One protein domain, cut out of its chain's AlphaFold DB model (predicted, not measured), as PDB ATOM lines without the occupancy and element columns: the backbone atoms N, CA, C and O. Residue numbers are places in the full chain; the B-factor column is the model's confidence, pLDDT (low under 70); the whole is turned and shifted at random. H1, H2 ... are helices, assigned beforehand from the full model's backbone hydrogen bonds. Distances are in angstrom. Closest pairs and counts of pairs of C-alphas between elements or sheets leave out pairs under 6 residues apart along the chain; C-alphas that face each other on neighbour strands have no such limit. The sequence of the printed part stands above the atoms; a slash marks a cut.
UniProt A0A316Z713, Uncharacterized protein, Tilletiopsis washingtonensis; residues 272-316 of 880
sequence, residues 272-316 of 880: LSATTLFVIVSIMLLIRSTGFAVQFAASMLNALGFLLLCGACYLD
ATOM      1  N   LEU A 272       1.350 282.495   8.352       67.19
ATOM      2  CA  LEU A 272       2.066 282.048   9.549       67.19
ATOM      3  C   LEU A 272       3.411 281.389   9.192       67.19
ATOM      4  O   LEU A 272       4.429 281.702   9.809       67.19
ATOM      5  N   SER A 273       3.461 280.519   8.178       73.38
ATOM      6  CA  SER A 273       4.716 279.873   7.762       73.38
ATOM      7  C   SER A 273       5.702 280.863   7.131       73.38
ATOM      8  O   SER A 273       6.883 280.847   7.484       73.38
ATOM      9  N   ALA A 274       5.228 281.793   6.294       63.22
ATOM     10  CA  ALA A 274       6.054 282.847   5.704       63.22
ATOM     11  C   ALA A 274       6.643 283.800   6.762       63.22
ATOM     12  O   ALA A 274       7.840 284.097   6.729       63.22
ATOM     13  N   THR A 275       5.841 284.244   7.737       70.25
ATOM     14  CA  THR A 275       6.326 285.094   8.842       70.25
ATOM     15  C   THR A 275       7.290 284.346   9.766       70.25
ATOM     16  O   THR A 275       8.329 284.898  10.125       70.25
ATOM     17  N   THR A 276       7.025 283.073  10.078       76.38
ATOM     18  CA  THR A 276       7.949 282.225  10.855       76.38
ATOM     19  C   THR A 276       9.297 282.068  10.143       76.38
ATOM     20  O   THR A 276      10.348 282.244  10.761       76.38
ATOM     21  N   LEU A 277       9.291 281.814   8.829       75.81
ATOM     22  CA  LEU A 277      10.511 281.692   8.028       75.81
ATOM     23  C   LEU A 277      11.283 283.020   7.954       75.81
ATOM     24  O   LEU A 277      12.504 283.020   8.113       75.81
ATOM     25  N   PHE A 278      10.595 284.155   7.798       74.88
ATOM     26  CA  PHE A 278      11.217 285.483   7.834       74.88
ATOM     27  C   PHE A 278      11.894 285.778   9.184       74.88
ATOM     28  O   PHE A 278      13.013 286.297   9.213       74.88
ATOM     29  N   VAL A 279      11.261 285.405  10.304       78.62
ATOM     30  CA  VAL A 279      11.843 285.540  11.650       78.62
ATOM     31  C   VAL A 279      13.074 284.645  11.810       78.62
ATOM     32  O   VAL A 279      14.109 285.126  12.270       78.62
ATOM     33  N   ILE A 280      13.016 283.384  11.369       81.50
ATOM     34  CA  ILE A 280      14.159 282.457  11.410       81.50
ATOM     35  C   ILE A 280      15.334 283.003  10.586       81.50
ATOM     36  O   ILE A 280      16.447 283.093  11.102       81.50
ATOM     37  N   VAL A 281      15.103 283.436   9.342       76.56
ATOM     38  CA  VAL A 281      16.145 284.023   8.480       76.56
ATOM     39  C   VAL A 281      16.731 285.295   9.100       76.56
ATOM     40  O   VAL A 281      17.953 285.442   9.148       76.56
ATOM     41  N   SER A 282      15.893 286.178   9.649       71.50
ATOM     42  CA  SER A 282      16.342 287.390  10.352       71.50
ATOM     43  C   SER A 282      17.228 287.061  11.559       71.50
ATOM     44  O   SER A 282      18.277 287.682  11.741       71.50
ATOM     45  N   ILE A 283      16.866 286.040  12.342       76.19
ATOM     46  CA  ILE A 283      17.671 285.539  13.461       76.19
ATOM     47  C   ILE A 283      19.001 284.959  12.954       76.19
ATOM     48  O   ILE A 283      20.051 285.329  13.475       76.19
ATOM     49  N   MET A 284      19.012 284.128  11.906       71.12
ATOM     50  CA  MET A 284      20.257 283.566  11.351       71.12
ATOM     51  C   MET A 284      21.205 284.636  10.784       71.12
ATOM     52  O   MET A 284      22.421 284.533  10.958       71.12
ATOM     53  N   LEU A 285      20.675 285.694  10.163       69.19
ATOM     54  CA  LEU A 285      21.464 286.841   9.698       69.19
ATOM     55  C   LEU A 285      22.022 287.667  10.869       69.19
ATOM     56  O   LEU A 285      23.197 288.045  10.848       69.19
ATOM     57  N   LEU A 286      21.231 287.882  11.926       72.50
ATOM     58  CA  LEU A 286      21.691 288.540  13.153       72.50
ATOM     59  C   LEU A 286      22.834 287.747  13.809       72.50
ATOM     60  O   LEU A 286      23.864 288.327  14.156       72.50
ATOM     61  N   ILE A 287      22.701 286.418  13.878       73.25
ATOM     62  CA  ILE A 287      23.727 285.510  14.409       73.25
ATOM     63  C   ILE A 287      25.014 285.599  13.591       73.25
ATOM     64  O   ILE A 287      26.095 285.776  14.148       73.25
ATOM     65  N   ARG A 288      24.909 285.545  12.259       68.06
ATOM     66  CA  ARG A 288      26.066 285.636  11.358       68.06
ATOM     67  C   ARG A 288      26.786 286.987  11.434       68.06
ATOM     68  O   ARG A 288      27.973 287.047  11.124       68.06
ATOM     69  N   SER A 289      26.101 288.058  11.840       64.38
ATOM     70  CA  SER A 289      26.702 289.393  11.976       64.38
ATOM     71  C   SER A 289      27.385 289.650  13.326       64.38
ATOM     72  O   SER A 289      28.196 290.570  13.420       64.38
ATOM     73  N   THR A 290      27.105 288.850  14.364       53.88
ATOM     74  CA  THR A 290      27.628 289.076  15.721       53.88
ATOM     75  C   THR A 290      28.125 287.780  16.370       53.88
ATOM     76  O   THR A 290      27.345 286.952  16.824       53.88
ATOM     77  N   GLY A 291      29.448 287.614  16.492       49.81
ATOM     78  CA  GLY A 291      30.070 286.382  17.022       49.81
ATOM     79  C   GLY A 291      29.679 285.996  18.461       49.81
ATOM     80  O   GLY A 291      29.901 284.866  18.878       49.81
ATOM     81  N   PHE A 292      29.045 286.908  19.203       47.47
ATOM     82  CA  PHE A 292      28.478 286.673  20.535       47.47
ATOM     83  C   PHE A 292      27.161 285.863  20.508       47.47
ATOM     84  O   PHE A 292      26.662 285.422  21.542       47.47
ATOM     85  N   ALA A 293      26.549 285.692  19.334       50.81
ATOM     86  CA  ALA A 293      25.143 285.324  19.224       50.81
ATOM     87  C   ALA A 293      24.827 283.826  19.332       50.81
ATOM     88  O   ALA A 293      23.653 283.501  19.450       50.81
ATOM     89  N   VAL A 294      25.795 282.902  19.312       55.78
ATOM     90  CA  VAL A 294      25.493 281.449  19.293       55.78
ATOM     91  C   VAL A 294      24.755 280.991  20.563       55.78
ATOM     92  O   VAL A 294      23.767 280.266  20.477       55.78
ATOM     93  N   GLN A 295      25.164 281.471  21.742       53.44
ATOM     94  CA  GLN A 295      24.460 281.171  23.000       53.44
ATOM     95  C   GLN A 295      23.100 281.883  23.087       53.44
ATOM     96  O   GLN A 295      22.114 281.291  23.524       53.44
ATOM     97  N   PHE A 296      23.015 283.132  22.610       67.19
ATOM     98  CA  PHE A 296      21.748 283.866  22.555       67.19
ATOM     99  C   PHE A 296      20.745 283.186  21.605       67.19
ATOM    100  O   PHE A 296      19.580 283.018  21.958       67.19
ATOM    101  N   ALA A 297      21.211 282.701  20.453       67.19
ATOM    102  CA  ALA A 297      20.445 281.919  19.493       67.19
ATOM    103  C   ALA A 297      19.896 280.632  20.099       67.19
ATOM    104  O   ALA A 297      18.704 280.377  19.976       67.19
ATOM    105  N   ALA A 298      20.732 279.857  20.797       67.25
ATOM    106  CA  ALA A 298      20.287 278.662  21.504       67.25
ATOM    107  C   ALA A 298      19.192 278.997  22.535       67.25
ATOM    108  O   ALA A 298      18.173 278.316  22.590       67.25
ATOM    109  N   SER A 299      19.339 280.096  23.288       65.12
ATOM    110  CA  SER A 299      18.308 280.539  24.239       65.12
ATOM    111  C   SER A 299      16.996 280.970  23.560       65.12
ATOM    112  O   SER A 299      15.918 280.615  24.034       65.12
ATOM    113  N   MET A 300      17.071 281.663  22.418       76.75
ATOM    114  CA  MET A 300      15.909 282.095  21.631       76.75
ATOM    115  C   MET A 300      15.208 280.919  20.940       76.75
ATOM    116  O   MET A 300      13.982 280.866  20.936       76.75
ATOM    117  N   LEU A 301      15.958 279.957  20.397       82.38
ATOM    118  CA  LEU A 301      15.414 278.744  19.781       82.38
ATOM    119  C   LEU A 301      14.766 277.825  20.823       82.38
ATOM    120  O   LEU A 301      13.683 277.306  20.568       82.38
ATOM    121  N   ASN A 302      15.351 277.697  22.017       72.19
ATOM    122  CA  ASN A 302      14.728 276.969  23.126       72.19
ATOM    123  C   ASN A 302      13.435 277.657  23.600       72.19
ATOM    124  O   ASN A 302      12.435 276.980  23.832       72.19
ATOM    125  N   ALA A 303      13.416 278.992  23.691       75.19
ATOM    126  CA  ALA A 303      12.203 279.747  24.013       75.19
ATOM    127  C   ALA A 303      11.119 279.605  22.926       75.19
ATOM    128  O   ALA A 303       9.947 279.418  23.250       75.19
ATOM    129  N   LEU A 304      11.500 279.631  21.644       83.50
ATOM    130  CA  LEU A 304      10.589 279.404  20.519       83.50
ATOM    131  C   LEU A 304      10.020 277.976  20.541       83.50
ATOM    132  O   LEU A 304       8.813 277.798  20.411       83.50
ATOM    133  N   GLY A 305      10.868 276.968  20.764       87.19
ATOM    134  CA  GLY A 305      10.461 275.568  20.893       87.19
ATOM    135  C   GLY A 305       9.501 275.341  22.063       87.19
ATOM    136  O   GLY A 305       8.498 274.652  21.903       87.19
ATOM    137  N   PHE A 306       9.742 275.988  23.207       77.00
ATOM    138  CA  PHE A 306       8.832 275.955  24.353       77.00
ATOM    139  C   PHE A 306       7.468 276.593  24.038       77.00
ATOM    140  O   PHE A 306       6.433 276.022  24.377       77.00
ATOM    141  N   LEU A 307       7.445 277.739  23.347       78.69
ATOM    142  CA  LEU A 307       6.202 278.394  22.919       78.69
ATOM    143  C   LEU A 307       5.421 277.552  21.897       78.69
ATOM    144  O   LEU A 307       4.201 277.444  22.010       78.69
ATOM    145  N   LEU A 308       6.108 276.918  20.943       82.62
ATOM    146  CA  LEU A 308       5.497 276.004  19.971       82.62
ATOM    147  C   LEU A 308       4.921 274.754  20.651       82.62
ATOM    148  O   LEU A 308       3.802 274.354  20.335       82.62
ATOM    149  N   LEU A 309       5.635 274.181  21.626       82.38
ATOM    150  CA  LEU A 309       5.157 273.052  22.428       82.38
ATOM    151  C   LEU A 309       3.912 273.431  23.247       82.38
ATOM    152  O   LEU A 309       2.916 272.714  23.211       82.38
ATOM    153  N   CYS A 310       3.924 274.589  23.914       75.38
ATOM    154  CA  CYS A 310       2.754 275.101  24.635       75.38
ATOM    155  C   CYS A 310       1.558 275.338  23.698       75.38
ATOM    156  O   CYS A 310       0.425 275.020  24.059       75.38
ATOM    157  N   GLY A 311       1.801 275.853  22.488       82.38
ATOM    158  CA  GLY A 311       0.777 276.025  21.456       82.38
ATOM    159  C   GLY A 311       0.166 274.698  20.998       82.38
ATOM    160  O   GLY A 311      -1.055 274.598  20.897       82.38
ATOM    161  N   ALA A 312       0.986 273.664  20.788       78.81
ATOM    162  CA  ALA A 312       0.515 272.321  20.451       78.81
ATOM    163  C   ALA A 312      -0.342 271.718  21.578       78.81
ATOM    164  O   ALA A 312      -1.481 271.323  21.336       78.81
ATOM    165  N   CYS A 313       0.147 271.743  22.824       70.25
ATOM    166  CA  CYS A 313      -0.604 271.250  23.983       70.25
ATOM    167  C   CYS A 313      -1.931 271.999  24.193       70.25
ATOM    168  O   CYS A 313      -2.925 271.383  24.569       70.25
ATOM    169  N   TYR A 314      -1.977 273.310  23.926       73.25
ATOM    170  CA  TYR A 314      -3.217 274.088  23.985       73.25
ATOM    171  C   TYR A 314      -4.209 273.692  22.881       73.25
ATOM    172  O   TYR A 314      -5.399 273.538  23.150       73.25
ATOM    173  N   LEU A 315      -3.739 273.482  21.646       72.75
ATOM    174  CA  LEU A 315      -4.591 273.057  20.531       72.75
ATOM    175  C   LEU A 315      -5.182 271.657  20.745       72.75
ATOM    176  O   LEU A 315      -6.359 271.449  20.451       72.75
ATOM    177  N   ASP A 316      -4.418 270.719  21.310       62.16
ATOM    178  CA  ASP A 316      -4.947 269.397  21.663       62.16
ATOM    179  C   ASP A 316      -5.880 269.450  22.886       62.16
ATOM    180  O   ASP A 316      -6.931 268.811  22.872       62.16
TER     181      ASP A 316
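This is residues 272 to 316 of the 880 residues of an uncharacterized protein of Tilletiopsis washingtonensis (UniProt A0A316Z713). What shape does the backbone make? It is a flat, open helical hairpin: H1 runs out, a tight turn follows, and the longer H2 folds back, the two making a narrow V that meets near the turn. What is it built of? The printed part has 45 residues with two named helices, H1 then H2, and no named strand; its class is all helix. How large is it? It is loose, with a radius of gyration of the C-alphas of 12.3 A and spans of 39 by 22 by 5 A.

Where do the helices meet? H1, residues 272 to 289, touches H2, residues 293 to 316, with residues 283 to 287 alone, and H2 touches it with 293 to 297 alone; the closest C-alphas, of Ile 287 and Ala 293, are 5.0 A apart. How do they run? They form a helical hairpin, opposite ways at a shallow tilt of 16 degrees. And their backbones? In H1 and H2 every O i to N i+4 pair is within hydrogen-bond range.

Where does H1 begin? C-alpha 272 is at (2.066, 282.048, 9.549), and H1 is 25.8 A long. Where does H2 end? C-alpha 316 is at (-4.947, 269.397, 21.663), and H2 is 34.1 A long.

What stands free? Residues 272 to 279 and 302 to 316 do. Where is confidence low? Residues 288 to 299 are among those under 70; the printed part has no cut.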